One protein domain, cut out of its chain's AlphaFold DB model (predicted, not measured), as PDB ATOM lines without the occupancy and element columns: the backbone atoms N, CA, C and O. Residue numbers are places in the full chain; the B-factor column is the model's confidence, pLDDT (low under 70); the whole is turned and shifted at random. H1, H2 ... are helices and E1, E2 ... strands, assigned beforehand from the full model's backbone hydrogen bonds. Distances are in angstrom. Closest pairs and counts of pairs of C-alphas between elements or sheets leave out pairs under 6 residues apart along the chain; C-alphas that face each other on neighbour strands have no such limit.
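AT A GLANCE: This is residues 67 to 173 and 184 to 279 of the 281 residues of an uncharacterized protein of Strigomonas culicis (UniProt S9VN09). Two twisted sheets, E4 to E7 and E1 to E3, are only partly face to face with their strands crossed, edge strand E3 passing over the four-strand sheet; on one face of that sheet H2 packs along E4, and H3 stands up from the same face, its residues 218 to 223 near the sheet, and runs on along E1. H5 packs on H2 and H3 to make a small bundle, with H6 farther out over H3 and H5, H4 at the corner after H3, and H1 leading straight into E1. The printed part has 203 residues with six named helices and seven named strands, in the order H1 E1 E2 E3 H2 E4 E5 E6 E7 H3 H4 H5 H6; the sheets run E4, E5, E6, E7 and E1, E2, E3, both antiparallel. The class is mixed, helices and strands, and the whole is compact and rounded, with a radius of gyration of the C-alphas of 16.6 A and spans of 47 by 43 by 36 A.

IN THESE COORDINATES: Residues 67 to 79 hold no named element. H1, residues 80 to 89, begins at C-alpha 80 (40.839, -27.249, -18.957) and is 14.2 A long. E1 is residues 90 to 97, 22.6 A; E2 is 103 to 110, 22.9 A; E3 is 117 to 125, 24.6 A. H2, residues 131 to 143, measures 17.9 A. E4 is residues 149 to 155, 19.6 A, and E5 is 161 to 170, 28.8 A. E6, residues 195 to 203, measures 25.6 A; E7, residues 209 to 217, measures 20.6 A and bends by 50 degrees at residue 212. H3, residues 218 to 234, is 25.4 A long and begins at C-alpha 218 (33.565, -34.271, -30.296). H4 is residues 242 to 245, 5.6 A; H5 is 248 to 264, 24.5 A; H6, residues 272 to 278, is 9.9 A and ends at C-alpha 278 (51.556, -46.049, -34.919).

HOW THE PARTS SIT: In the four-strand sheet, N 152 and O 164 of the hairpin E4 and E5 are 2.9 A apart, N 165 and O 200 of E5 and E6 2.8 A, and N 199 and O 213 of the hairpin E6 and E7 2.8 A. E1, E2 and E3 form a meander, each strand the antiparallel neighbour of the one before, with N 93 and O 107 at 2.9 A and N 106 and O 122 at 2.9 A. The two sheets form a sandwich, two sheets face to face, their strands at 49 degrees; the closest C-alphas of E3 and E4, Gly 124 and Phe 154, are 4.2 A apart. H2 and H3 on one face of the four-strand sheet make two layers. H2 runs along E4 at a height over the sheet of 8.0 A, while H3 stands up from it. H3 is also on the sheet of E1 to E3, over E1, at a height of 6.2 A. H2, H3 and H5 form an up and down bundle, each running against the one before it in the chain. H2 touches H5 at a shallow tilt of 31 degrees, the same way, closest at the C-alphas of Phe 136 and Ala 257, 6.4 A. H3, the hub, touches H5 with residues 222 to 226, closest at Leu 226 and Trp 258, C-alphas 6.5 A apart. H3 touches H1 at a steep tilt of 45 degrees, closest at Ala 220 and Leu 87, C-alphas 5.3 A apart, and touches H4 only at the corner. H6 is close to H3 but not clearly touching, the C-alphas of Leu 278 and Pro 230 being 5.3 A apart. Every O i to N i+4 pair is within hydrogen-bond range in H1, H2, H5 and H6; in H3 11 of 13 are, and H4 is too short for such a pair.

THE WHOLE: The two C-alphas farthest apart, those of Gly 158 and Pro 184, are 51.8 A apart. Residues 174 to 183 are not printed, and C-alphas 173 and 184 are 22.4 A apart across this cut, in the link from E5 to E6. Of the links printed whole, none is long. The mean pLDDT of the printed part is 89.1; residues 113 to 116 and 172 to 173 are under 70.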
ATOM      1  N   LYS A  67      49.916 -35.327 -22.003       90.50
ATOM      2  CA  LYS A  67      49.412 -36.716 -21.962       90.50
ATOM      3  C   LYS A  67      48.421 -37.015 -23.085       90.50
ATOM      4  O   LYS A  67      48.357 -38.152 -23.550       90.50
ATOM      5  N   TYR A  68      47.635 -36.020 -23.491       91.69
ATOM      6  CA  TYR A  68      46.545 -36.196 -24.455       91.69
ATOM      7  C   TYR A  68      46.766 -35.443 -25.768       91.69
ATOM      8  O   TYR A  68      45.905 -35.524 -26.639       91.69
ATOM      9  N   ASP A  69      47.903 -34.759 -25.934       92.19
ATOM     10  CA  ASP A  69      48.296 -34.058 -27.159       92.19
ATOM     11  C   ASP A  69      47.385 -32.892 -27.576       92.19
ATOM     12  O   ASP A  69      47.453 -32.429 -28.715       92.19
ATOM     13  N   PHE A  70      46.519 -32.380 -26.702       93.69
ATOM     14  CA  PHE A  70      45.604 -31.302 -27.073       93.69
ATOM     15  C   PHE A  70      46.260 -29.932 -27.007       93.69
ATOM     16  O   PHE A  70      46.760 -29.500 -25.971       93.69
ATOM     17  N   VAL A  71      46.170 -29.202 -28.115       92.12
ATOM     18  CA  VAL A  71      46.657 -27.826 -28.231       92.12
ATOM     19  C   VAL A  71      45.595 -26.824 -27.775       92.12
ATOM     20  O   VAL A  71      45.945 -25.752 -27.281       92.12
ATOM     21  N   GLN A  72      44.307 -27.168 -27.913       91.06
ATOM     22  CA  GLN A  72      43.174 -26.353 -27.462       91.06
ATOM     23  C   GLN A  72      41.998 -27.197 -26.954       91.06
ATOM     24  O   GLN A  72      41.660 -28.232 -27.535       91.06
ATOM     25  N   LYS A  73      41.347 -26.705 -25.894       92.12
ATOM     26  CA  LYS A  73      40.100 -27.251 -25.339       92.12
ATOM     27  C   LYS A  73      38.867 -26.846 -26.166       92.12
ATOM     28  O   LYS A  73      38.947 -25.870 -26.925       92.12
ATOM     29  N   PRO A  74      37.719 -27.525 -25.994       91.62
ATOM     30  CA  PRO A  74      36.449 -27.109 -26.582       91.62
ATOM     31  C   PRO A  74      36.090 -25.657 -26.240       91.62
ATOM     32  O   PRO A  74      36.378 -25.176 -25.147       91.62
ATOM     33  N   LEU A  75      35.440 -24.965 -27.179       89.31
ATOM     34  CA  LEU A  75      35.114 -23.533 -27.076       89.31
ATOM     35  C   LEU A  75      34.082 -23.217 -25.990       89.31
ATOM     36  O   LEU A  75      34.031 -22.098 -25.511       89.31
ATOM     37  N   TYR A  76      33.227 -24.176 -25.645       87.94
ATOM     38  CA  TYR A  76      32.132 -23.986 -24.689       87.94
ATOM     39  C   TYR A  76      32.480 -24.449 -23.269       87.94
ATOM     40  O   TYR A  76      31.631 -24.378 -22.385       87.94
ATOM     41  N   MET A  77      33.685 -24.983 -23.056       89.69
ATOM     42  CA  MET A  77      34.147 -25.372 -21.727       89.69
ATOM     43  C   MET A  77      34.929 -24.232 -21.112       89.69
ATOM     44  O   MET A  77      35.879 -23.749 -21.724       89.69
ATOM     45  N   ASP A  78      34.607 -23.872 -19.875       87.06
ATOM     46  CA  ASP A  78      35.276 -22.766 -19.188       87.06
ATOM     47  C   ASP A  78      36.711 -23.127 -18.803       87.06
ATOM     48  O   ASP A  78      37.635 -22.349 -19.026       87.06
ATOM     49  N   ASN A  79      36.923 -24.360 -18.341       89.19
ATOM     50  CA  ASN A  79      38.169 -24.788 -17.706       89.19
ATOM     51  C   ASN A  79      38.778 -26.007 -18.413       89.19
ATOM     52  O   ASN A  79      38.064 -26.933 -18.808       89.19
ATOM     53  N   TRP A  80      40.106 -26.065 -18.499       92.31
ATOM     54  CA  TRP A  80      40.839 -27.249 -18.957       92.31
ATOM     55  C   TRP A  80      40.582 -28.474 -18.074       92.31
ATOM     56  O   TRP A  80      40.564 -29.598 -18.574       92.31
ATOM     57  N   LEU A  81      40.303 -28.274 -16.783       91.62
ATOM     58  CA  LEU A  81      39.925 -29.359 -15.875       91.62
ATOM     59  C   LEU A  81      38.615 -30.056 -16.283       91.62
ATOM     60  O   LEU A  81      38.499 -31.270 -16.115       91.62
ATOM     61  N   GLN A  82      37.632 -29.319 -16.816       91.38
ATOM     62  CA  GLN A  82      36.391 -29.921 -17.323       91.38
ATOM     63  C   GLN A  82      36.691 -30.814 -18.526       91.38
ATOM     64  O   GLN A  82      36.264 -31.968 -18.559       91.38
ATOM     65  N   PHE A  83      37.512 -30.314 -19.451       93.56
ATOM     66  CA  PHE A  83      37.918 -31.081 -20.620       93.56
ATOM     67  C   PHE A  83      38.713 -32.335 -20.239       93.56
ATOM     68  O   PHE A  83      38.419 -33.427 -20.716       93.56
ATOM     69  N   LEU A  84      39.659 -32.217 -19.305       93.00
ATOM     70  CA  LEU A  84      40.441 -33.352 -18.817       93.00
ATOM     71  C   LEU A  84      39.563 -34.445 -18.187       93.00
ATOM     72  O   LEU A  84      39.839 -35.634 -18.357       93.00
ATOM     73  N   ARG A  85      38.503 -34.058 -17.465       91.06
ATOM     74  CA  ARG A  85      37.525 -35.011 -16.917       91.06
ATOM     75  C   ARG A  85      36.788 -35.750 -18.028       91.06
ATOM     76  O   ARG A  85      36.660 -36.966 -17.933       91.06
ATOM     77  N   GLU A  86      36.362 -35.061 -19.086       92.25
ATOM     78  CA  GLU A  86      35.751 -35.724 -20.246       92.25
ATOM     79  C   GLU A  86      36.713 -36.680 -20.957       92.25
ATOM     80  O   GLU A  86      36.327 -37.806 -21.267       92.25
ATOM     81  N   LEU A  87      37.971 -36.274 -21.160       92.81
ATOM     82  CA  LEU A  87      38.989 -37.117 -21.795       92.81
ATOM     83  C   LEU A  87      39.261 -38.405 -21.019       92.81
ATOM     84  O   LEU A  87      39.531 -39.440 -21.620       92.81
ATOM     85  N   ARG A  88      39.201 -38.350 -19.684       90.38
ATOM     86  CA  ARG A  88      39.347 -39.537 -18.830       90.38
ATOM     87  C   ARG A  88      38.080 -40.378 -18.759       90.38
ATOM     88  O   ARG A  88      38.184 -41.565 -18.483       90.38
ATOM     89  N   LYS A  89      36.913 -39.778 -18.996       91.62
ATOM     90  CA  LYS A  89      35.612 -40.437 -18.882       91.62
ATOM     91  C   LYS A  89      35.414 -41.502 -19.960       91.62
ATOM     92  O   LYS A  89      35.008 -42.610 -19.636       91.62
ATOM     93  N   LEU A  90      35.673 -41.172 -21.223       93.38
ATOM     94  CA  LEU A  90      35.380 -42.049 -22.359       93.38
ATOM     95  C   LEU A  90      36.597 -42.886 -22.759       93.38
ATOM     96  O   LEU A  90      37.647 -42.344 -23.098       93.38
ATOM     97  N   GLU A  91      36.420 -44.203 -22.855       94.12
ATOM     98  CA  GLU A  91      37.406 -45.088 -23.480       94.12
ATOM     99  C   GLU A  91      36.738 -46.034 -24.486       94.12
ATOM    100  O   GLU A  91      35.723 -46.673 -24.200       94.12
ATOM    101  N   LEU A  92      37.346 -46.151 -25.670       96.25
ATOM    102  CA  LEU A  92      36.956 -47.106 -26.703       96.25
ATOM    103  C   LEU A  92      38.005 -48.215 -26.788       96.25
ATOM    104  O   LEU A  92      39.197 -47.951 -26.945       96.25
ATOM    105  N   ARG A  93      37.568 -49.473 -26.710       95.44
ATOM    106  CA  ARG A  93      38.451 -50.639 -26.826       95.44
ATOM    107  C   ARG A  93      37.991 -51.534 -27.960       95.44
ATOM    108  O   ARG A  93      36.935 -52.156 -27.872       95.44
ATOM    109  N   TRP A  94      38.828 -51.642 -28.982       95.31
ATOM    110  CA  TRP A  94      38.652 -52.618 -30.049       95.31
ATOM    111  C   TRP A  94      39.396 -53.912 -29.731       95.31
ATOM    112  O   TRP A  94      40.493 -53.889 -29.160       95.31
ATOM    113  N   SER A  95      38.808 -55.029 -30.136       94.44
ATOM    114  CA  SER A  95      39.440 -56.345 -30.177       94.44
ATOM    115  C   SER A  95      38.878 -57.169 -31.330       94.44
ATOM    116  O   SER A  95      37.806 -56.860 -31.857       94.44
ATOM    117  N   LEU A  96      39.597 -58.218 -31.711       93.25
ATOM    118  CA  LEU A  96      39.166 -59.164 -32.732       93.25
ATOM    119  C   LEU A  96      38.869 -60.530 -32.104       93.25
ATOM    120  O   LEU A  96      39.698 -61.083 -31.389       93.25
ATOM    121  N   GLU A  97      37.691 -61.085 -32.375       92.12
ATOM    122  CA  GLU A  97      37.323 -62.451 -31.993       92.12
ATOM    123  C   GLU A  97      37.404 -63.411 -33.198       92.12
ATOM    124  O   GLU A  97      37.266 -62.976 -34.352       92.12
ATOM    125  N   PRO A  98      37.616 -64.725 -32.961       87.38
ATOM    126  CA  PRO A  98      37.676 -65.717 -34.029       87.38
ATOM    127  C   PRO A  98      36.380 -65.780 -34.848       87.38
ATOM    128  O   PRO A  98      35.284 -65.913 -34.308       87.38
ATOM    129  N   GLY A  99      36.519 -65.748 -36.172       83.38
ATOM    130  CA  GLY A  99      35.424 -65.862 -37.136       83.38
ATOM    131  C   GLY A  99      35.950 -65.736 -38.565       83.38
ATOM    132  O   GLY A  99      37.053 -65.228 -38.781       83.38
ATOM    133  N   VAL A 100      35.192 -66.207 -39.559       79.31
ATOM    134  CA  VAL A 100      35.595 -66.084 -40.973       79.31
ATOM    135  C   VAL A 100      35.610 -64.601 -41.351       79.31
ATOM    136  O   VAL A 100      34.565 -63.973 -41.386       79.31
ATOM    137  N   GLY A 101      36.779 -64.026 -41.631       78.88
ATOM    138  CA  GLY A 101      36.908 -62.577 -41.857       78.88
ATOM    139  C   GLY A 101      36.938 -61.728 -40.575       78.88
ATOM    140  O   GLY A 101      36.952 -60.505 -40.667       78.88
ATOM    141  N   GLY A 102      36.994 -62.363 -39.397       88.06
ATOM    142  CA  GLY A 102      37.124 -61.714 -38.090       88.06
ATOM    143  C   GLY A 102      35.824 -61.102 -37.555       88.06
ATOM    144  O   GLY A 102      34.985 -60.601 -38.307       88.06
ATOM    145  N   ILE A 103      35.652 -61.135 -36.233       92.62
ATOM    146  CA  ILE A 103      34.556 -60.443 -35.543       92.62
ATOM    147  C   ILE A 103      35.151 -59.253 -34.797       92.62
ATOM    148  O   ILE A 103      35.864 -59.421 -33.810       92.62
ATOM    149  N   TYR A 104      34.864 -58.046 -35.271       93.81
ATOM    150  CA  TYR A 104      35.243 -56.809 -34.605       93.81
ATOM    151  C   TYR A 104      34.365 -56.612 -33.377       93.81
ATOM    152  O   TYR A 104      33.140 -56.572 -33.485       93.81
ATOM    153  N   VAL A 105      34.991 -56.454 -32.218       95.62
ATOM    154  CA  VAL A 105      34.307 -56.152 -30.964       95.62
ATOM    155  C   VAL A 105      34.730 -54.763 -30.516       95.62
ATOM    156  O   VAL A 105      35.921 -54.507 -30.348       95.62
ATOM    157  N   LEU A 106      33.757 -53.876 -30.319       97.38
ATOM    158  CA  LEU A 106      33.964 -52.573 -29.694       97.38
ATOM    159  C   LEU A 106      33.329 -52.583 -28.306       97.38
ATOM    160  O   LEU A 106      32.126 -52.803 -28.164       97.38
ATOM    161  N   LYS A 107      34.146 -52.299 -27.294       96.88
ATOM    162  CA  LYS A 107      33.709 -52.018 -25.927       96.88
ATOM    163  C   LYS A 107      33.797 -50.521 -25.669       96.88
ATOM    164  O   LYS A 107      34.829 -49.906 -25.945       96.88
ATOM    165  N   ILE A 108      32.719 -49.959 -25.142       96.19
ATOM    166  CA  ILE A 108      32.594 -48.546 -24.791       96.19
ATOM    167  C   ILE A 108      32.543 -48.461 -23.268       96.19
ATOM    168  O   ILE A 108      31.632 -49.019 -22.653       96.19
ATOM    169  N   MET A 109      33.527 -47.791 -22.677       94.44
ATOM    170  CA  MET A 109      33.688 -47.682 -21.227       94.44
ATOM    171  C   MET A 109      33.426 -46.248 -20.752       94.44
ATOM    172  O   MET A 109      33.801 -45.296 -21.441       94.44
ATOM    173  N   ASP A 110      32.839 -46.116 -19.563       92.94
ATOM    174  CA  ASP A 110      32.701 -44.861 -18.817       92.94
ATOM    175  C   ASP A 110      33.427 -44.964 -17.469       92.94
ATOM    176  O   ASP A 110      33.060 -45.767 -16.608       92.94
ATOM    177  N   HIS A 111      34.456 -44.138 -17.300       89.31
ATOM    178  CA  HIS A 111      35.307 -44.047 -16.109       89.31
ATOM    179  C   HIS A 111      34.962 -42.854 -15.209       89.31
ATOM    180  O   HIS A 111      35.828 -42.319 -14.521       89.31
ATOM    181  N   SER A 112      33.712 -42.389 -15.230       81.38
ATOM    182  CA  SER A 112      33.236 -41.340 -14.316       81.38
ATOM    183  C   SER A 112      33.277 -41.745 -12.838       81.38
ATOM    184  O   SER A 112      33.438 -40.869 -11.987       81.38
ATOM    185  N   GLU A 113      33.184 -43.041 -12.533       68.62
ATOM    186  CA  GLU A 113      33.299 -43.605 -11.183       68.62
ATOM    187  C   GLU A 113      34.508 -44.552 -11.071       68.62
ATOM    188  O   GLU A 113      34.919 -45.184 -12.054       68.62
ATOM    189  N   ASP A 114      35.078 -44.655  -9.864       56.53
ATOM    190  CA  ASP A 114      36.238 -45.503  -9.573       56.53
ATOM    191  C   ASP A 114      35.941 -46.969  -9.938       56.53
ATOM    192  O   ASP A 114      35.108 -47.629  -9.318       56.53
ATOM    193  N   GLY A 115      36.640 -47.489 -10.951       56.97
ATOM    194  CA  GLY A 115      36.534 -48.883 -11.398       56.97
ATOM    195  C   GLY A 115      36.128 -49.072 -12.859       56.97
ATOM    196  O   GLY A 115      36.375 -50.153 -13.389       56.97
ATOM    197  N   GLY A 116      35.599 -48.039 -13.524       69.19
ATOM    198  CA  GLY A 116      35.265 -48.074 -14.952       69.19
ATOM    199  C   GLY A 116      34.102 -49.010 -15.294       69.19
ATOM    200  O   GLY A 116      34.186 -50.230 -15.170       69.19
ATOM    201  N   SER A 117      33.003 -48.452 -15.792       86.56
ATOM    202  CA  SER A 117      31.816 -49.217 -16.180       86.56
ATOM    203  C   SER A 117      31.818 -49.538 -17.678       86.56
ATOM    204  O   SER A 117      32.096 -48.679 -18.515       86.56
ATOM    205  N   LEU A 118      31.519 -50.789 -18.040       92.06
ATOM    206  CA  LEU A 118      31.241 -51.157 -19.430       92.06
ATOM    207  C   LEU A 118      29.822 -50.689 -19.773       92.06
ATOM    208  O   LEU A 118      28.855 -51.272 -19.287       92.06
ATOM    209  N   LEU A 119      29.698 -49.670 -20.623       92.31
ATOM    210  CA  LEU A 119      28.396 -49.160 -21.057       92.31
ATOM    211  C   LEU A 119      27.781 -50.013 -22.164       92.31
ATOM    212  O   LEU A 119      26.575 -50.255 -22.180       92.31
ATOM    213  N   ALA A 120      28.604 -50.437 -23.122       93.69
ATOM    214  CA  ALA A 120      28.151 -51.225 -24.256       93.69
ATOM    215  C   ALA A 120      29.270 -52.091 -24.831       93.69
ATOM    216  O   ALA A 120      30.428 -51.681 -24.902       93.69
ATOM    217  N   GLU A 121      28.884 -53.268 -25.314       95.56
ATOM    218  CA  GLU A 121      29.699 -54.129 -26.160       95.56
ATOM    219  C   GLU A 121      28.922 -54.401 -27.449       95.56
ATOM    220  O   GLU A 121      27.764 -54.819 -27.410       95.56
ATOM    221  N   VAL A 122      29.549 -54.137 -28.593       94.94
ATOM    222  CA  VAL A 122      28.954 -54.364 -29.913       94.94
ATOM    223  C   VAL A 122      29.885 -55.201 -30.772       94.94
ATOM    224  O   VAL A 122      31.104 -55.023 -30.743       94.94
ATOM    225  N   LYS A 123      29.295 -56.121 -31.538       95.25
ATOM    226  CA  LYS A 123      30.018 -57.070 -32.383       95.25
ATOM    227  C   LYS A 123      29.619 -56.896 -33.839       95.25
ATOM    228  O   LYS A 123      28.436 -56.851 -34.165       95.25
ATOM    229  N   GLY A 124      30.612 -56.790 -34.710       94.19
ATOM    230  CA  GLY A 124      30.443 -56.643 -36.148       94.19
ATOM    231  C   GLY A 124      31.310 -57.648 -36.890       94.19
ATOM    232  O   GLY A 124      32.524 -57.680 -36.724       94.19
ATOM    233  N   HIS A 125      30.697 -58.481 -37.714       93.31
ATOM    234  CA  HIS A 125      31.408 -59.461 -38.518       93.31
ATOM    235  C   HIS A 125      32.029 -58.788 -39.748       93.31
ATOM    236  O   HIS A 125      31.318 -58.122 -40.503       93.31
ATOM    237  N   GLY A 126      33.327 -58.989 -39.992       87.94
ATOM    238  CA  GLY A 126      34.075 -58.282 -41.040       87.94
ATOM    239  C   GLY A 126      33.542 -58.488 -42.462       87.94
ATOM    240  O   GLY A 126      33.632 -57.592 -43.291       87.94
ATOM    241  N   ASN A 127      32.901 -59.631 -42.734       89.00
ATOM    242  CA  ASN A 127      32.242 -59.879 -44.026       89.00
ATOM    243  C   ASN A 127      30.897 -59.144 -44.204       89.00
ATOM    244  O   ASN A 127      30.346 -59.157 -45.301       89.00
ATOM    245  N   LEU A 128      30.320 -58.583 -43.136       91.06
ATOM    246  CA  LEU A 128      28.979 -57.981 -43.139       91.06
ATOM    247  C   LEU A 128      28.994 -56.468 -42.889       91.06
ATOM    248  O   LEU A 128      28.025 -55.793 -43.231       91.06
ATOM    249  N   CYS A 129      30.048 -55.944 -42.265       91.12
ATOM    250  CA  CYS A 129      30.192 -54.529 -41.931       91.12
ATOM    251  C   CYS A 129      31.668 -54.135 -41.802       91.12
ATOM    252  O   CYS A 129      32.523 -54.985 -41.546       91.12
ATOM    253  N   ILE A 130      31.948 -52.835 -41.912       91.19
ATOM    254  CA  ILE A 130      33.291 -52.244 -41.816       91.19
ATOM    255  C   ILE A 130      33.342 -51.187 -40.695       91.19
ATOM    256  O   ILE A 130      33.645 -50.021 -40.945       91.19
ATOM    257  N   PRO A 131      33.080 -51.572 -39.429       92.75
ATOM    258  CA  PRO A 131      32.728 -50.629 -38.365       92.75
ATOM    259  C   PRO A 131      33.818 -49.594 -38.055       92.75
ATOM    260  O   PRO A 131      33.497 -48.473 -37.682       92.75
ATOM    261  N   ILE A 132      35.104 -49.920 -38.226       92.75
ATOM    262  CA  ILE A 132      36.196 -48.948 -38.034       92.75
ATOM    263  C   ILE A 132      36.177 -47.874 -39.134       92.75
ATOM    264  O   ILE A 132      36.365 -46.694 -38.840       92.75
ATOM    265  N   ALA A 133      35.939 -48.267 -40.389       91.44
ATOM    266  CA  ALA A 133      35.862 -47.334 -41.510       91.44
ATOM    267  C   ALA A 133      34.627 -46.432 -41.392       91.44
ATOM    268  O   ALA A 133      34.764 -45.214 -41.474       91.44
ATOM    269  N   ASP A 134      33.470 -47.019 -41.078       93.56
ATOM    270  CA  ASP A 134      32.223 -46.286 -40.824       93.56
ATOM    271  C   ASP A 134      32.390 -45.268 -39.679       93.56
ATOM    272  O   ASP A 134      31.829 -44.169 -39.719       93.56
ATOM    273  N   PHE A 135      33.182 -45.602 -38.650       95.56
ATOM    274  CA  PHE A 135      33.485 -44.692 -37.542       95.56
ATOM    275  C   PHE A 135      34.376 -43.527 -37.995       95.56
ATOM    276  O   PHE A 135      34.068 -42.378 -37.681       95.56
ATOM    277  N   PHE A 136      35.437 -43.790 -38.771       94.69
ATOM    278  CA  PHE A 136      36.263 -42.730 -39.371       94.69
ATOM    279  C   PHE A 136      35.431 -41.783 -40.235       94.69
ATOM    280  O   PHE A 136      35.557 -40.566 -40.094       94.69
ATOM    281  N   GLU A 137      34.575 -42.329 -41.097       94.12
ATOM    282  CA  GLU A 137      33.694 -41.549 -41.964       94.12
ATOM    283  C   GLU A 137      32.698 -40.721 -41.146       94.12
ATOM    284  O   GLU A 137      32.571 -39.518 -41.360       94.12
ATOM    285  N   THR A 138      32.055 -41.330 -40.146       95.25
ATOM    286  CA  THR A 138      31.125 -40.639 -39.243       95.25
ATOM    287  C   THR A 138      31.805 -39.471 -38.528       95.25
ATOM    288  O   THR A 138      31.325 -38.338 -38.594       95.25
ATOM    289  N   CYS A 139      32.947 -39.714 -37.881       95.31
ATOM    290  CA  CYS A 139      33.719 -38.666 -37.219       95.31
ATOM    291  C   CYS A 139      34.164 -37.590 -38.211       95.31
ATOM    292  O   CYS A 139      34.107 -36.405 -37.884       95.31
ATOM    293  N   GLY A 140      34.581 -37.977 -39.419       94.31
ATOM    294  CA  GLY A 140      35.047 -37.061 -40.456       94.31
ATOM    295  C   GLY A 140      33.941 -36.143 -40.974       94.31
ATOM    296  O   GLY A 140      34.130 -34.928 -41.038       94.31
ATOM    297  N   ASN A 141      32.767 -36.701 -41.266       94.69
ATOM    298  CA  ASN A 141      31.593 -35.969 -41.741       94.69
ATOM    299  C   ASN A 141      31.044 -35.010 -40.679       94.69
ATOM    300  O   ASN A 141      30.673 -33.882 -41.005       94.69
ATOM    301  N   ILE A 142      31.040 -35.416 -39.405       94.75
ATOM    302  CA  ILE A 142      30.628 -34.533 -38.305       94.75
ATOM    303  C   ILE A 142      31.664 -33.424 -38.088       94.75
ATOM    304  O   ILE A 142      31.310 -32.252 -37.976       94.75
ATOM    305  N   THR A 143      32.950 -33.777 -38.072       93.38
ATOM    306  CA  THR A 143      34.054 -32.825 -37.876       93.38
ATOM    307  C   THR A 143      34.106 -31.779 -38.991       93.38
ATOM    308  O   THR A 143      34.374 -30.615 -38.714       93.38
ATOM    309  N   SER A 144      33.813 -32.171 -40.234       91.19
ATOM    310  CA  SER A 144      33.754 -31.269 -41.394       91.19
ATOM    311  C   SER A 144      32.454 -30.465 -41.506       91.19
ATOM    312  O   SER A 144      32.351 -29.578 -42.352       91.19
ATOM    313  N   GLY A 145      31.452 -30.756 -40.671       87.94
ATOM    314  CA  GLY A 145      30.131 -30.132 -40.744       87.94
ATOM    315  C   GLY A 145      29.289 -30.577 -41.945       87.94
ATOM    316  O   GLY A 145      28.275 -29.944 -42.232       87.94
ATOM    317  N   ILE A 146      29.684 -31.652 -42.639       89.75
ATOM    318  CA  ILE A 146      28.910 -32.260 -43.733       89.75
ATOM    319  C   ILE A 146      27.640 -32.921 -43.184       89.75
ATOM    320  O   ILE A 146      26.596 -32.896 -43.835       89.75
ATOM    321  N   ALA A 147      27.716 -33.497 -41.981       92.31
ATOM    322  CA  ALA A 147      26.600 -34.179 -41.341       92.31
ATOM    323  C   ALA A 147      26.435 -33.763 -39.874       92.31
ATOM    324  O   ALA A 147      27.409 -33.545 -39.158       92.31
ATOM    325  N   PHE A 148      25.183 -33.706 -39.416       92.31
ATOM    326  CA  PHE A 148      24.836 -33.498 -38.002       92.31
ATOM    327  C   PHE A 148      24.560 -34.808 -37.264       92.31
ATOM    328  O   PHE A 148      24.392 -34.814 -36.053       92.31
ATOM    329  N   GLU A 149      24.513 -35.926 -37.974       94.94
ATOM    330  CA  GLU A 149      24.416 -37.254 -37.389       94.94
ATOM    331  C   GLU A 149      25.184 -38.254 -38.249       94.94
ATOM    332  O   GLU A 149      25.317 -38.078 -39.459       94.94
ATOM    333  N   GLY A 150      25.678 -39.313 -37.622       94.88
ATOM    334  CA  GLY A 150      26.265 -40.452 -38.312       94.88
ATOM    335  C   GLY A 150      25.973 -41.753 -37.583       94.88
ATOM    336  O   GLY A 150      25.435 -41.771 -36.469       94.88
ATOM    337  N   SER A 151      26.242 -42.860 -38.259       95.81
ATOM    338  CA  SER A 151      25.837 -44.192 -37.822       95.81
ATOM    339  C   SER A 151      26.911 -45.205 -38.177       95.81
ATOM    340  O   SER A 151      27.290 -45.324 -39.336       95.81
ATOM    341  N   VAL A 152      27.346 -45.972 -37.182       96.81
ATOM    342  CA  VAL A 152      28.298 -47.074 -37.348       96.81
ATOM    343  C   VAL A 152      27.545 -48.386 -37.193       96.81
ATOM    344  O   VAL A 152      26.906 -48.625 -36.162       96.81
ATOM    345  N   VAL A 153      27.587 -49.227 -38.224       95.81
ATOM    346  CA  VAL A 153      26.795 -50.458 -38.276       95.81
ATOM    347  C   VAL A 153      27.608 -51.643 -37.763       95.81
ATOM    348  O   VAL A 153      28.710 -51.921 -38.226       95.81
ATOM    349  N   PHE A 154      27.010 -52.397 -36.846       96.19
ATOM    350  CA  PHE A 154      27.530 -53.652 -36.317       96.19
ATOM    351  C   PHE A 154      26.550 -54.772 -36.666       96.19
ATOM    352  O   PHE A 154      25.419 -54.789 -36.178       96.19
ATOM    353  N   ALA A 155      26.953 -55.680 -37.556       94.56
ATOM    354  CA  ALA A 155      26.117 -56.784 -38.022       94.56
ATOM    355  C   ALA A 155      26.734 -58.141 -37.662       94.56
ATOM    356  O   ALA A 155      27.892 -58.404 -37.983       94.56
ATOM    357  N   GLU A 156      25.947 -59.022 -37.047       91.38
ATOM    358  CA  GLU A 156      26.367 -60.375 -36.671       91.38
ATOM    359  C   GLU A 156      25.758 -61.448 -37.596       91.38
ATOM    360  O   GLU A 156      24.658 -61.264 -38.144       91.38
ATOM    361  N   PRO A 157      26.413 -62.618 -37.734       81.31
ATOM    362  CA  PRO A 157      25.811 -63.787 -38.364       81.31
ATOM    363  C   PRO A 157      24.574 -64.213 -37.559       81.31
ATOM    364  O   PRO A 157      24.649 -64.412 -36.351       81.31
ATOM    365  N   GLY A 158      23.414 -64.320 -38.210       80.38
ATOM    366  CA  GLY A 158      22.127 -64.559 -37.535       80.38
ATOM    367  C   GLY A 158      21.196 -63.343 -37.490       80.38
ATOM    368  O   GLY A 158      20.149 -63.388 -36.850       80.38
ATOM    369  N   GLY A 159      21.548 -62.255 -38.184       81.56
ATOM    370  CA  GLY A 159      20.639 -61.134 -38.437       81.56
ATOM    371  C   GLY A 159      20.492 -60.151 -37.275       81.56
ATOM    372  O   GLY A 159      19.651 -59.251 -37.346       81.56
ATOM    373  N   LYS A 160      21.301 -60.286 -36.216       88.38
ATOM    374  CA  LYS A 160      21.428 -59.255 -35.179       88.38
ATOM    375  C   LYS A 160      22.191 -58.072 -35.757       88.38
ATOM    376  O   LYS A 160      23.250 -58.239 -36.360       88.38
ATOM    377  N   LYS A 161      21.607 -56.883 -35.628       93.69
ATOM    378  CA  LYS A 161      22.192 -55.632 -36.105       93.69
ATOM    379  C   LYS A 161      22.044 -54.571 -35.028       93.69
ATOM    380  O   LYS A 161      20.941 -54.354 -34.523       93.69
ATOM    381  N   SER A 162      23.140 -53.895 -34.736       95.56
ATOM    382  CA  SER A 162      23.208 -52.776 -33.809       95.56
ATOM    383  C   SER A 162      23.811 -51.578 -34.530       95.56
ATOM    384  O   SER A 162      24.711 -51.734 -35.350       95.56
ATOM    385  N   ILE A 163      23.299 -50.383 -34.259       96.94
ATOM    386  CA  ILE A 163      23.789 -49.137 -34.847       96.94
ATOM    387  C   ILE A 163      24.254 -48.238 -33.714       96.94
ATOM    388  O   ILE A 163      23.459 -47.877 -32.846       96.94
ATOM    389  N   LEU A 164      25.530 -47.870 -33.723       97.38
ATOM    390  CA  LEU A 164      26.042 -46.816 -32.860       97.38
ATOM    391  C   LEU A 164      25.784 -45.479 -33.555       97.38
ATOM    392  O   LEU A 164      26.382 -45.186 -34.589       97.38
ATOM    393  N   LYS A 165      24.860 -44.694 -33.009       97.06
ATOM    394  CA  LYS A 165      24.467 -43.390 -33.532       97.06
ATOM    395  C   LYS A 165      25.225 -42.286 -32.801       97.06
ATOM    396  O   LYS A 165      25.230 -42.264 -31.570       97.06
ATOM    397  N   ILE A 166      25.827 -41.374 -33.561       97.25
ATOM    398  CA  ILE A 166      26.517 -40.184 -33.052       97.25
ATOM    399  C   ILE A 166      25.775 -38.963 -33.594       97.25
ATOM    400  O   ILE A 166      25.731 -38.756 -34.802       97.25
ATOM    401  N   GLU A 167      25.160 -38.183 -32.711       96.81
ATOM    402  CA  GLU A 167      24.368 -36.997 -33.052       96.81
ATOM    403  C   GLU A 167      25.112 -35.746 -32.589       96.81
ATOM    404  O   GLU A 167      25.403 -35.600 -31.405       96.81
ATOM    405  N   ALA A 168      25.419 -34.842 -33.510       94.81
ATOM    406  CA  ALA A 168      26.131 -33.610 -33.241       94.81
ATOM    407  C   ALA A 168      25.195 -32.500 -32.767       94.81
ATOM    408  O   ALA A 168      24.181 -32.174 -33.381       94.81
ATOM    409  N   LEU A 169      25.602 -31.867 -31.678       92.50
ATOM    410  CA  LEU A 169      24.992 -30.702 -31.074       92.50
ATOM    411  C   LEU A 169      25.971 -29.539 -31.219       92.50
ATOM    412  O   LEU A 169      26.994 -29.470 -30.526       92.50
ATOM    413  N   LYS A 170      25.669 -28.625 -32.144       87.19
ATOM    414  CA  LYS A 170      26.469 -27.416 -32.341       87.19
ATOM    415  C   LYS A 170      26.252 -26.473 -31.161       87.19
ATOM    416  O   LYS A 170      25.149 -25.972 -30.949       87.19
ATOM    417  N   ARG A 171      27.318 -26.217 -30.413       81.69
ATOM    418  CA  ARG A 171      27.366 -25.229 -29.341       81.69
ATOM    419  C   ARG A 171      27.836 -23.915 -29.947       81.69
ATOM    420  O   ARG A 171      28.925 -23.828 -30.510       81.69
ATOM    421  N   ILE A 172      26.991 -22.895 -29.861       66.25
ATOM    422  CA  ILE A 172      27.428 -21.522 -30.101       66.25
ATOM    423  C   ILE A 172      28.216 -21.147 -28.848       66.25
ATOM    424  O   ILE A 172      27.646 -21.116 -27.759       66.25
ATOM    425  N   GLY A 173      29.531 -20.976 -28.985       57.09
ATOM    426  CA  GLY A 173      30.339 -20.466 -27.883       57.09
ATOM    427  C   GLY A 173      29.805 -19.098 -27.467       57.09
ATOM    428  O   GLY A 173      29.417 -18.302 -28.325       57.09
ATOM    429  N   PRO A 184      52.354 -22.856 -31.790       81.56
ATOM    430  CA  PRO A 184      51.979 -22.427 -33.130       81.56
ATOM    431  C   PRO A 184      51.370 -23.598 -33.906       81.56
ATOM    432  O   PRO A 184      52.007 -24.634 -34.085       81.56
ATOM    433  N   TYR A 185      50.125 -23.436 -34.345       76.38
ATOM    434  CA  TYR A 185      49.349 -24.509 -34.954       76.38
ATOM    435  C   TYR A 185      48.708 -24.018 -36.247       76.38
ATOM    436  O   TYR A 185      48.120 -22.933 -36.291       76.38
ATOM    437  N   HIS A 186      48.815 -24.804 -37.319       75.31
ATOM    438  CA  HIS A 186      48.089 -24.503 -38.547       75.31
ATOM    439  C   HIS A 186      46.596 -24.639 -38.287       75.31
ATOM    440  O   HIS A 186      46.132 -25.724 -37.943       75.31
ATOM    441  N   ARG A 187      45.853 -23.537 -38.451       72.88
ATOM    442  CA  ARG A 187      44.423 -23.520 -38.145       72.88
ATOM    443  C   ARG A 187      43.702 -24.664 -38.880       72.88
ATOM    444  O   ARG A 187      43.903 -24.819 -40.092       72.88
ATOM    445  N   PRO A 188      42.893 -25.461 -38.165       79.44
ATOM    446  CA  PRO A 188      42.048 -26.466 -38.789       79.44
ATOM    447  C   PRO A 188      41.031 -25.802 -39.716       79.44
ATOM    448  O   PRO A 188      40.670 -24.639 -39.526       79.44
ATOM    449  N   GLN A 189      40.608 -26.531 -40.744       82.44
ATOM    450  CA  GLN A 189      39.709 -25.997 -41.767       82.44
ATOM    451  C   GLN A 189      38.258 -25.938 -41.282       82.44
ATOM    452  O   GLN A 189      37.542 -24.998 -41.619       82.44
ATOM    453  N   TYR A 190      37.839 -26.914 -40.478       80.50
ATOM    454  CA  TYR A 190      36.444 -27.130 -40.101       80.50
ATOM    455  C   TYR A 190      36.162 -26.897 -38.608       80.50
ATOM    456  O   TYR A 190      35.009 -26.715 -38.236       80.50
ATOM    457  N   ASN A 191      37.207 -26.829 -37.774       77.69
ATOM    458  CA  ASN A 191      37.180 -26.502 -36.339       77.69
ATOM    459  C   ASN A 191      36.023 -27.146 -35.543       77.69
ATOM    460  O   ASN A 191      34.980 -26.531 -35.310       77.69
ATOM    461  N   CYS A 192      36.245 -28.344 -34.999       86.94
ATOM    462  CA  CYS A 192      35.216 -29.040 -34.224       86.94
ATOM    463  C   CYS A 192      35.094 -28.631 -32.743       86.94
ATOM    464  O   CYS A 192      34.288 -29.221 -32.021       86.94
ATOM    465  N   ARG A 193      35.832 -27.613 -32.268       89.75
ATOM    466  CA  ARG A 193      35.817 -27.180 -30.849       89.75
ATOM    467  C   ARG A 193      34.441 -26.728 -30.351       89.75
ATOM    468  O   ARG A 193      34.197 -26.724 -29.148       89.75
ATOM    469  N   GLY A 194      33.551 -26.323 -31.255       89.06
ATOM    470  CA  GLY A 194      32.171 -25.930 -30.949       89.06
ATOM    471  C   GLY A 194      31.156 -27.075 -31.022       89.06
ATOM    472  O   GLY A 194      29.959 -26.810 -31.071       89.06
ATOM    473  N   ILE A 195      31.591 -28.336 -31.106       92.38
ATOM    474  CA  ILE A 195      30.693 -29.479 -31.302       92.38
ATOM    475  C   ILE A 195      30.718 -30.380 -30.063       92.38
ATOM    476  O   ILE A 195      31.757 -30.907 -29.657       92.38
ATOM    477  N   SER A 196      29.542 -30.563 -29.474       94.12
ATOM    478  CA  SER A 196      29.236 -31.646 -28.531       94.12
ATOM    479  C   SER A 196      28.476 -32.747 -29.267       94.12
ATOM    480  O   SER A 196      27.893 -32.484 -30.316       94.12
ATOM    481  N   VAL A 197      28.469 -33.975 -28.760       96.00
ATOM    482  CA  VAL A 197      27.740 -35.089 -29.364       96.00
ATOM    483  C   VAL A 197      26.970 -35.898 -28.329       96.00
ATOM    484  O   VAL A 197      27.387 -36.037 -27.181       96.00
ATOM    485  N   ASN A 198      25.859 -36.479 -28.771       96.56
ATOM    486  CA  ASN A 198      25.172 -37.556 -28.074       96.56
ATOM    487  C   ASN A 198      25.510 -38.876 -28.758       96.56
ATOM    488  O   ASN A 198      25.419 -38.994 -29.982       96.56
ATOM    489  N   ILE A 199      25.860 -39.883 -27.967       96.69
ATOM    490  CA  ILE A 199      26.166 -41.228 -28.445       96.69
ATOM    491  C   ILE A 199      25.095 -42.167 -27.912       96.69
ATOM    492  O   ILE A 199      24.887 -42.265 -26.701       96.69
ATOM    493  N   ALA A 200      24.428 -42.887 -28.807       97.00
ATOM    494  CA  ALA A 200      23.421 -43.874 -28.446       97.00
ATOM    495  C   ALA A 200      23.600 -45.161 -29.245       97.00
ATOM    496  O   ALA A 200      23.969 -45.139 -30.416       97.00
ATOM    497  N   LEU A 201      23.281 -46.290 -28.625       96.88
ATOM    498  CA  LEU A 201      23.223 -47.581 -29.285       96.88
ATOM    499  C   LEU A 201      21.775 -47.928 -29.625       96.88
ATOM    500  O   LEU A 201      20.900 -47.876 -28.764       96.88
ATOM    501  N   ILE A 202      21.516 -48.300 -30.873       96.31
ATOM    502  CA  ILE A 202      20.195 -48.711 -31.346       96.31
ATOM    503  C   ILE A 202      20.266 -50.179 -31.747       96.31
ATOM    504  O   ILE A 202      20.959 -50.537 -32.699       96.31
ATOM    505  N   ASN A 203      19.521 -51.037 -31.055       92.69
ATOM    506  CA  ASN A 203      19.346 -52.420 -31.488       92.69
ATOM    507  C   ASN A 203      18.245 -52.470 -32.556       92.69
ATOM    508  O   ASN A 203      17.095 -52.113 -32.302       92.69
ATOM    509  N   MET A 204      18.575 -52.912 -33.769       91.69
ATOM    510  CA  MET A 204      17.642 -52.867 -34.898       91.69
ATOM    511  C   MET A 204      16.508 -53.884 -34.807       91.69
ATOM    512  O   MET A 204      15.476 -53.657 -35.445       91.69
ATOM    513  N   GLN A 205      16.684 -54.964 -34.040       88.69
ATOM    514  CA  GLN A 205      15.653 -55.979 -33.826       88.69
ATOM    515  C   GLN A 205      14.616 -55.500 -32.811       88.69
ATOM    516  O   GLN A 205      13.422 -55.569 -33.074       88.69
ATOM    517  N   THR A 206      15.069 -54.977 -31.669       88.31
ATOM    518  CA  THR A 206      14.172 -54.528 -30.591       88.31
ATOM    519  C   THR A 206      13.724 -53.076 -30.744       88.31
ATOM    520  O   THR A 206      12.812 -52.648 -30.047       88.31
ATOM    521  N   LYS A 207      14.372 -52.304 -31.630       90.00
ATOM    522  CA  LYS A 207      14.213 -50.845 -31.789       90.00
ATOM    523  C   LYS A 207      14.473 -50.046 -30.508       90.00
ATOM    524  O   LYS A 207      14.135 -48.868 -30.436       90.00
ATOM    525  N   VAL A 208      15.116 -50.662 -29.515       92.75
ATOM    526  CA  VAL A 208      15.496 -50.000 -28.267       92.75
ATOM    527  C   VAL A 208      16.697 -49.097 -28.525       92.75
ATOM    528  O   VAL A 208      17.700 -49.538 -29.096       92.75
ATOM    529  N   ARG A 209      16.583 -47.838 -28.091       94.44
ATOM    530  CA  ARG A 209      17.661 -46.847 -28.074       94.44
ATOM    531  C   ARG A 209      18.219 -46.744 -26.657       94.44
ATOM    532  O   ARG A 209      17.518 -46.295 -25.756       94.44
ATOM    533  N   THR A 210      19.484 -47.100 -26.489       94.62
ATOM    534  CA  THR A 210      20.220 -46.983 -25.229       94.62
ATOM    535  C   THR A 210      21.173 -45.790 -25.319       94.62
ATOM    536  O   THR A 210      22.137 -45.856 -26.087       94.62
ATOM    537  N   PRO A 211      20.928 -44.679 -24.604       94.62
ATOM    538  CA  PRO A 211      21.882 -43.574 -24.546       94.62
ATOM    539  C   PRO A 211      23.145 -44.019 -23.795       94.62
ATOM    540  O   PRO A 211      23.041 -44.628 -22.734       94.62
ATOM    541  N   LEU A 212      24.323 -43.735 -24.355       93.69
ATOM    542  CA  LEU A 212      25.621 -44.058 -23.750       93.69
ATOM    543  C   LEU A 212      26.254 -42.806 -23.143       93.69
ATOM    544  O   LEU A 212      26.564 -42.773 -21.959       93.69
ATOM    545  N   PHE A 213      26.381 -41.753 -23.947       93.56
ATOM    546  CA  PHE A 213      26.862 -40.451 -23.503       93.56
ATOM    547  C   PHE A 213      25.943 -39.371 -24.039       93.56
ATOM    548  O   PHE A 213      25.554 -39.402 -25.207       93.56
ATOM    549  N   ASN A 214      25.630 -38.404 -23.190       92.81
ATOM    550  CA  ASN A 214      24.949 -37.187 -23.591       92.81
ATOM    551  C   ASN A 214      25.923 -36.033 -23.406       92.81
ATOM    552  O   ASN A 214      26.593 -35.975 -22.374       92.81
ATOM    553  N   ASP A 215      25.962 -35.140 -24.388       92.44
ATOM    554  CA  ASP A 215      26.710 -33.889 -24.317       92.44
ATOM    555  C   ASP A 215      28.214 -34.051 -24.030       92.44
ATOM    556  O   ASP A 215      28.752 -33.424 -23.125       92.44
ATOM    557  N   ILE A 216      28.895 -34.923 -24.782       94.00
ATOM    558  CA  ILE A 216      30.359 -35.077 -24.714       94.00
ATOM    559  C   ILE A 216      31.034 -34.329 -25.865       94.00
ATOM    560  O   ILE A 216      30.511 -34.298 -26.980       94.00
ATOM    561  N   SER A 217      32.205 -33.737 -25.647       95.00
ATOM    562  CA  SER A 217      32.933 -33.052 -26.719       95.00
ATOM    563  C   SER A 217      33.311 -33.979 -27.876       95.00
ATOM    564  O   SER A 217      33.828 -35.081 -27.678       95.00
ATOM    565  N   LEU A 218      33.124 -33.510 -29.121       95.44
ATOM    566  CA  LEU A 218      33.565 -34.271 -30.296       95.44
ATOM    567  C   LEU A 218      35.081 -34.514 -30.254       95.44
ATOM    568  O   LEU A 218      35.545 -35.571 -30.667       95.44
ATOM    569  N   GLN A 219      35.844 -33.569 -29.698       95.06
ATOM    570  CA  GLN A 219      37.281 -33.721 -29.477       95.06
ATOM    571  C   GLN A 219      37.607 -34.939 -28.598       95.06
ATOM    572  O   GLN A 219      38.497 -35.710 -28.957       95.06
ATOM    573  N   ALA A 220      36.871 -35.165 -27.501       95.69
ATOM    574  CA  ALA A 220      37.070 -36.340 -26.652       95.69
ATOM    575  C   ALA A 220      36.711 -37.646 -27.374       95.69
ATOM    576  O   ALA A 220      37.451 -38.624 -27.279       95.69
ATOM    577  N   VAL A 221      35.626 -37.654 -28.155       96.56
ATOM    578  CA  VAL A 221      35.212 -38.830 -28.941       96.56
ATOM    579  C   VAL A 221      36.234 -39.173 -30.019       96.56
ATOM    580  O   VAL A 221      36.666 -40.322 -30.120       96.56
ATOM    581  N   ASN A 222      36.673 -38.171 -30.783       96.31
ATOM    582  CA  ASN A 222      37.706 -38.334 -31.797       96.31
ATOM    583  C   ASN A 222      39.007 -38.836 -31.160       96.31
ATOM    584  O   ASN A 222      39.606 -39.773 -31.675       96.31
ATOM    585  N   TYR A 223      39.425 -38.291 -30.016       95.88
ATOM    586  CA  TYR A 223      40.614 -38.773 -29.312       95.88
ATOM    587  C   TYR A 223      40.480 -40.219 -28.824       95.88
ATOM    588  O   TYR A 223      41.383 -41.028 -29.056       95.88
ATOM    589  N   ALA A 224      39.360 -40.576 -28.189       95.69
ATOM    590  CA  ALA A 224      39.123 -41.937 -27.713       95.69
ATOM    591  C   ALA A 224      39.163 -42.937 -28.877       95.69
ATOM    592  O   ALA A 224      39.749 -44.014 -28.769       95.69
ATOM    593  N   PHE A 225      38.620 -42.555 -30.034       95.69
ATOM    594  CA  PHE A 225      38.703 -43.368 -31.237       95.69
ATOM    595  C   PHE A 225      40.138 -43.449 -31.777       95.69
ATOM    596  O   PHE A 225      40.681 -44.547 -31.901       95.69
ATOM    597  N   LEU A 226      40.798 -42.314 -32.021       93.81
ATOM    598  CA  LEU A 226      42.149 -42.252 -32.593       93.81
ATOM    599  C   LEU A 226      43.207 -42.956 -31.734       93.81
ATOM    600  O   LEU A 226      44.132 -43.546 -32.294       93.81
ATOM    601  N   SER A 227      43.079 -42.916 -30.407       92.06
ATOM    602  CA  SER A 227      43.978 -43.605 -29.467       92.06
ATOM    603  C   SER A 227      43.734 -45.119 -29.417       92.06
ATOM    604  O   SER A 227      44.678 -45.896 -29.252       92.06
ATOM    605  N   SER A 228      42.494 -45.566 -29.645       92.62
ATOM    606  CA  SER A 228      42.136 -46.990 -29.651       92.62
ATOM    607  C   SER A 228      42.684 -47.758 -30.863       92.62
ATOM    608  O   SER A 228      42.992 -48.949 -30.752       92.62
ATOM    609  N   ILE A 229      42.856 -47.089 -32.012       91.50
ATOM    610  CA  ILE A 229      43.252 -47.738 -33.270       91.50
ATOM    611  C   ILE A 229      44.693 -48.275 -33.235       91.50
ATOM    612  O   ILE A 229      44.862 -49.472 -33.472       91.50
ATOM    613  N   PRO A 230      45.742 -47.495 -32.899       88.88
ATOM    614  CA  PRO A 230      47.105 -48.027 -32.814       88.88
ATOM    615  C   PRO A 230      47.222 -49.207 -31.844       88.88
ATOM    616  O   PRO A 230      47.904 -50.193 -32.135       88.88
ATOM    617  N   ALA A 231      46.526 -49.135 -30.704       88.06
ATOM    618  CA  ALA A 231      46.504 -50.212 -29.722       88.06
ATOM    619  C   ALA A 231      45.869 -51.487 -30.290       88.06
ATOM    620  O   ALA A 231      46.382 -52.575 -30.055       88.06
ATOM    621  N   PHE A 232      44.786 -51.361 -31.057       90.94
ATOM    622  CA  PHE A 232      44.154 -52.482 -31.747       90.94
ATOM    623  C   PHE A 232      45.059 -53.093 -32.818       90.94
ATOM    624  O   PHE A 232      45.238 -54.306 -32.831       90.94
ATOM    625  N   MET A 233      45.678 -52.274 -33.672       87.94
ATOM    626  CA  MET A 233      46.509 -52.739 -34.794       87.94
ATOM    627  C   MET A 233      47.726 -53.558 -34.351       87.94
ATOM    628  O   MET A 233      48.152 -54.466 -35.064       87.94
ATOM    629  N   LYS A 234      48.294 -53.226 -33.185       86.94
ATOM    630  CA  LYS A 234      49.499 -53.864 -32.632       86.94
ATOM    631  C   LYS A 234      49.221 -55.180 -31.903       86.94
ATOM    632  O   LYS A 234      50.170 -55.914 -31.625       86.94
ATOM    633  N   ARG A 235      47.963 -55.473 -31.563       87.12
ATOM    634  CA  ARG A 235      47.587 -56.706 -30.858       87.12
ATOM    635  C   ARG A 235      47.503 -57.905 -31.802       87.12
ATOM    636  O   ARG A 235      47.300 -57.764 -33.008       87.12
ATOM    637  N   ASN A 236      47.632 -59.082 -31.194       88.50
ATOM    638  CA  ASN A 236      47.492 -60.389 -31.829       88.50
ATOM    639  C   ASN A 236      46.335 -61.152 -31.170       88.50
ATOM    640  O   ASN A 236      46.571 -62.147 -30.482       88.50
ATOM    641  N   ASP A 237      45.100 -60.673 -31.319       85.81
ATOM    642  CA  ASP A 237      43.978 -61.190 -30.519       85.81
ATOM    643  C   ASP A 237      43.619 -62.645 -30.875       85.81
ATOM    644  O   ASP A 237      43.202 -63.418 -30.016       85.81
ATOM    645  N   ILE A 238      43.851 -63.050 -32.128       85.44
ATOM    646  CA  ILE A 238      43.542 -64.399 -32.636       85.44
ATOM    647  C   ILE A 238      44.779 -65.147 -33.154       85.44
ATOM    648  O   ILE A 238      44.690 -65.989 -34.043       85.44
ATOM    649  N   GLY A 239      45.959 -64.819 -32.618       82.00
ATOM    650  CA  GLY A 239      47.236 -65.437 -33.008       82.00
ATOM    651  C   GLY A 239      47.849 -64.892 -34.304       82.00
ATOM    652  O   GLY A 239      48.960 -65.276 -34.665       82.00
ATOM    653  N   ILE A 240      47.164 -63.961 -34.970       83.38
ATOM    654  CA  ILE A 240      47.638 -63.180 -36.120       83.38
ATOM    655  C   ILE A 240      47.516 -61.698 -35.744       83.38
ATOM    656  O   ILE A 240      46.658 -61.346 -34.931       83.38
ATOM    657  N   LYS A 241      48.364 -60.831 -36.313       86.00
ATOM    658  CA  LYS A 241      48.264 -59.383 -36.096       86.00
ATOM    659  C   LYS A 241      46.914 -58.880 -36.586       86.00
ATOM    660  O   LYS A 241      46.534 -59.136 -37.725       86.00
ATOM    661  N   ASN A 242      46.234 -58.080 -35.772       87.81
ATOM    662  CA  ASN A 242      44.957 -57.476 -36.157       87.81
ATOM    663  C   ASN A 242      45.089 -56.626 -37.436       87.81
ATOM    664  O   ASN A 242      44.183 -56.596 -38.264       87.81
ATOM    665  N   ALA A 243      46.253 -56.001 -37.643       84.88
ATOM    666  CA  ALA A 243      46.593 -55.280 -38.868       84.88
ATOM    667  C   ALA A 243      46.491 -56.125 -40.154       84.88
ATOM    668  O   ALA A 243      46.315 -55.556 -41.230       84.88
ATOM    669  N   ASP A 244      46.618 -57.450 -40.083       83.94
ATOM    670  CA  ASP A 244      46.562 -58.323 -41.262       83.94
ATOM    671  C   ASP A 244      45.120 -58.577 -41.736       83.94
ATOM    672  O   ASP A 244      44.913 -59.001 -42.870       83.94
ATOM    673  N   PHE A 245      44.118 -58.246 -40.913       80.81
ATOM    674  CA  PHE A 245      42.692 -58.325 -41.263       80.81
ATOM    675  C   PHE A 245      42.184 -57.108 -42.040       80.81
ATOM    676  O   PHE A 245      41.028 -57.075 -42.457       80.81
ATOM    677  N   ILE A 246      43.041 -56.108 -42.239       81.12
ATOM    678  CA  ILE A 246      42.694 -54.847 -42.888       81.12
ATOM    679  C   ILE A 246      43.404 -54.796 -44.233       81.12
ATOM    680  O   ILE A 246      44.616 -55.028 -44.324       81.12
ATOM    681  N   SER A 247      42.650 -54.486 -45.288       80.56
ATOM    682  CA  SER A 247      43.210 -54.409 -46.636       80.56
ATOM    683  C   SER A 247      44.223 -53.263 -46.752       80.56
ATOM    684  O   SER A 247      44.196 -52.301 -45.983       80.56
ATOM    685  N   LYS A 248      45.135 -53.341 -47.730       81.38
ATOM    686  CA  LYS A 248      46.120 -52.270 -47.973       81.38
ATOM    687  C   LYS A 248      45.447 -50.926 -48.256       81.38
ATOM    688  O   LYS A 248      45.839 -49.917 -47.680       81.38
ATOM    689  N   ASP A 249      44.390 -50.937 -49.062       79.00
ATOM    690  CA  ASP A 249      43.639 -49.724 -49.383       79.00
ATOM    691  C   ASP A 249      43.010 -49.129 -48.118       79.00
ATOM    692  O   ASP A 249      43.128 -47.930 -47.876       79.00
ATOM    693  N   GLN A 250      42.424 -49.959 -47.249       80.12
ATOM    694  CA  GLN A 250      41.869 -49.500 -45.973       80.12
ATOM    695  C   GLN A 250      42.945 -48.918 -45.048       80.12
ATOM    696  O   GLN A 250      42.702 -47.889 -44.424       80.12
ATOM    697  N   LYS A 251      44.150 -49.505 -44.997       82.12
ATOM    698  CA  LYS A 251      45.277 -48.952 -44.220       82.12
ATOM    699  C   LYS A 251      45.646 -47.551 -44.689       82.12
ATOM    700  O   LYS A 251      45.781 -46.650 -43.863       82.12
ATOM    701  N   GLN A 252      45.746 -47.340 -46.000       81.62
ATOM    702  CA  GLN A 252      46.059 -46.023 -46.551       81.62
ATOM    703  C   GLN A 252      44.967 -44.995 -46.219       81.62
ATOM    704  O   GLN A 252      45.279 -43.898 -45.753       81.62
ATOM    705  N   HIS A 253      43.692 -45.360 -46.377       82.88
ATOM    706  CA  HIS A 253      42.570 -44.487 -46.017       82.88
ATOM    707  C   HIS A 253      42.552 -44.167 -44.518       82.88
ATOM    708  O   HIS A 253      42.346 -43.014 -44.144       82.88
ATOM    709  N   PHE A 254      42.841 -45.145 -43.655       84.81
ATOM    710  CA  PHE A 254      42.922 -44.931 -42.210       84.81
ATOM    711  C   PHE A 254      44.023 -43.953 -41.838       84.81
ATOM    712  O   PHE A 254      43.796 -43.106 -40.986       84.81
ATOM    713  N   ARG A 255      45.185 -44.005 -42.494       87.56
ATOM    714  CA  ARG A 255      46.268 -43.043 -42.246       87.56
ATOM    715  C   ARG A 255      45.830 -41.613 -42.564       87.56
ATOM    716  O   ARG A 255      46.017 -40.724 -41.736       87.56
ATOM    717  N   PHE A 256      45.191 -41.400 -43.716       88.06
ATOM    718  CA  PHE A 256      44.658 -40.083 -44.077       88.06
ATOM    719  C   PHE A 256      43.567 -39.617 -43.112       88.06
ATOM    720  O   PHE A 256      43.642 -38.496 -42.609       88.06
ATOM    721  N   ALA A 257      42.590 -40.475 -42.815       89.81
ATOM    722  CA  ALA A 257      41.488 -40.152 -41.915       89.81
ATOM    723  C   ALA A 257      41.976 -39.875 -40.484       89.81
ATOM    724  O   ALA A 257      41.488 -38.957 -39.828       89.81
ATOM    725  N   TRP A 258      42.984 -40.614 -40.017       91.94
ATOM    726  CA  TRP A 258      43.599 -40.420 -38.708       91.94
ATOM    727  C   TRP A 258      44.293 -39.060 -38.614       91.94
ATOM    728  O   TRP A 258      44.013 -38.296 -37.692       91.94
ATOM    729  N   CYS A 259      45.123 -38.706 -39.603       90.62
ATOM    730  CA  CYS A 259      45.768 -37.392 -39.660       90.62
ATOM    731  C   CYS A 259      44.753 -36.249 -39.786       90.62
ATOM    732  O   CYS A 259      44.898 -35.225 -39.117       90.62
ATOM    733  N   PHE A 260      43.718 -36.431 -40.612       91.88
ATOM    734  CA  PHE A 260      42.638 -35.462 -40.782       91.88
ATOM    735  C   PHE A 260      41.917 -35.195 -39.456       91.88
ATOM    736  O   PHE A 260      41.896 -34.059 -38.989       91.88
ATOM    737  N   LEU A 261      41.394 -36.239 -38.806       93.12
ATOM    738  CA  LEU A 261      40.671 -36.094 -37.543       93.12
ATOM    739  C   LEU A 261      41.553 -35.514 -36.445       93.12
ATOM    740  O   LEU A 261      41.085 -34.685 -35.665       93.12
ATOM    741  N   ARG A 262      42.827 -35.916 -36.392       92.50
ATOM    742  CA  ARG A 262      43.780 -35.389 -35.418       92.50
ATOM    743  C   ARG A 262      43.964 -33.883 -35.587       92.50
ATOM    744  O   ARG A 262      43.817 -33.138 -34.619       92.50
ATOM    745  N   LYS A 263      44.203 -33.439 -36.824       91.44
ATOM    746  CA  LYS A 263      44.354 -32.020 -37.154       91.44
ATOM    747  C   LYS A 263      43.107 -31.217 -36.791       91.44
ATOM    748  O   LYS A 263      43.183 -30.204 -36.101       91.44
ATOM    749  N   GLU A 264      41.950 -31.680 -37.247       91.56
ATOM    750  CA  GLU A 264      40.693 -30.955 -37.073       91.56
ATOM    751  C   GLU A 264      40.200 -30.952 -35.613       91.56
ATOM    752  O   GLU A 264      39.465 -30.048 -35.216       91.56
ATOM    753  N   SER A 265      40.682 -31.895 -34.794       91.75
ATOM    754  CA  SER A 265      40.422 -31.968 -33.347       91.75
ATOM    755  C   SER A 265      41.425 -31.200 -32.481       91.75
ATOM    756  O   SER A 265      41.355 -31.314 -31.257       91.75
ATOM    757  N   TRP A 266      42.328 -30.411 -33.081       91.94
ATOM    758  CA  TRP A 266      43.352 -29.621 -32.375       91.94
ATOM    759  C   TRP A 266      44.343 -30.452 -31.547       91.94
ATOM    760  O   TRP A 266      44.804 -30.025 -30.486       91.94
ATOM    761  N   LEU A 267      44.688 -31.641 -32.035       91.12
ATOM    762  CA  LEU A 267      45.746 -32.471 -31.460       91.12
ATOM    763  C   LEU A 267      47.100 -32.137 -32.105       91.12
ATOM    764  O   LEU A 267      47.145 -31.712 -33.261       91.12
ATOM    765  N   THR A 268      48.211 -32.346 -31.397       88.38
ATOM    766  CA  THR A 268      49.567 -32.105 -31.922       88.38
ATOM    767  C   THR A 268      49.772 -32.818 -33.266       88.38
ATOM    768  O   THR A 268      49.329 -33.961 -33.424       88.38
ATOM    769  N   PRO A 269      50.401 -32.180 -34.272       82.81
ATOM    770  CA  PRO A 269      50.685 -32.851 -35.535       82.81
ATOM    771  C   PRO A 269      51.672 -33.995 -35.302       82.81
ATOM    772  O   PRO A 269      52.527 -33.901 -34.427       82.81
ATOM    773  N   VAL A 270      51.556 -35.054 -36.098       81.56
ATOM    774  CA  VAL A 270      52.426 -36.236 -36.017       81.56
ATOM    775  C   VAL A 270      53.329 -36.265 -37.234       81.56
ATOM    776  O   VAL A 270      52.871 -36.024 -38.356       81.56
ATOM    777  N   GLU A 271      54.609 -36.551 -37.019       78.81
ATOM    778  CA  GLU A 271      55.555 -36.702 -38.120       78.81
ATOM    779  C   GLU A 271      55.283 -37.999 -38.894       78.81
ATOM    780  O   GLU A 271      54.848 -39.006 -38.337       78.81
ATOM    781  N   MET A 272      55.578 -38.021 -40.197       74.31
ATOM    782  CA  MET A 272      55.313 -39.206 -41.029       74.31
ATOM    783  C   MET A 272      56.003 -40.475 -40.501       74.31
ATOM    784  O   MET A 272      55.409 -41.549 -40.546       74.31
ATOM    785  N   GLY A 273      57.208 -40.345 -39.936       74.44
ATOM    786  CA  GLY A 273      57.919 -41.472 -39.325       74.44
ATOM    787  C   GLY A 273      57.251 -42.001 -38.051       74.44
ATOM    788  O   GLY A 273      57.289 -43.198 -37.785       74.44
ATOM    789  N   GLU A 274      56.583 -41.146 -37.276       74.94
ATOM    790  CA  GLU A 274      55.804 -41.568 -36.106       74.94
ATOM    791  C   GLU A 274      54.511 -42.273 -36.529       74.94
ATOM    792  O   GLU A 274      54.109 -43.269 -35.924       74.94
ATOM    793  N   LEU A 275      53.890 -41.814 -37.618       80.06
ATOM    794  CA  LEU A 275      52.714 -42.460 -38.191       80.06
ATOM    795  C   LEU A 275      53.017 -43.898 -38.640       80.06
ATOM    796  O   LEU A 275      52.185 -44.777 -38.432       80.06
ATOM    797  N   ASP A 276      54.211 -44.157 -39.183       78.94
ATOM    798  CA  ASP A 276      54.686 -45.504 -39.547       78.94
ATOM    799  C   ASP A 276      54.856 -46.436 -38.336       78.94
ATOM    800  O   ASP A 276      54.710 -47.654 -38.450       78.94
ATOM    801  N   LEU A 277      55.131 -45.875 -37.155       76.19
ATOM    802  CA  LEU A 277      55.231 -46.629 -35.900       76.19
ATOM    803  C   LEU A 277      53.868 -46.864 -35.238       76.19
ATOM    804  O   LEU A 277      53.704 -47.796 -34.438       76.19
ATOM    805  N   LEU A 278      52.895 -45.992 -35.502       70.94
ATOM    806  CA  LEU A 278      51.556 -46.049 -34.919       70.94
ATOM    807  C   LEU A 278      50.603 -46.902 -35.748       70.94
ATOM    808  O   LEU A 278      49.838 -47.682 -35.178       70.94
ATOM    809  N   LEU A 279      50.669 -46.774 -37.071       75.50
ATOM    810  CA  LEU A 279      49.797 -47.446 -38.021       75.50
ATOM    811  C   LEU A 279      50.643 -48.224 -39.035       75.50
ATOM    812  O   LEU A 279      51.626 -47.687 -39.545       75.50
TER     813      LEU A 279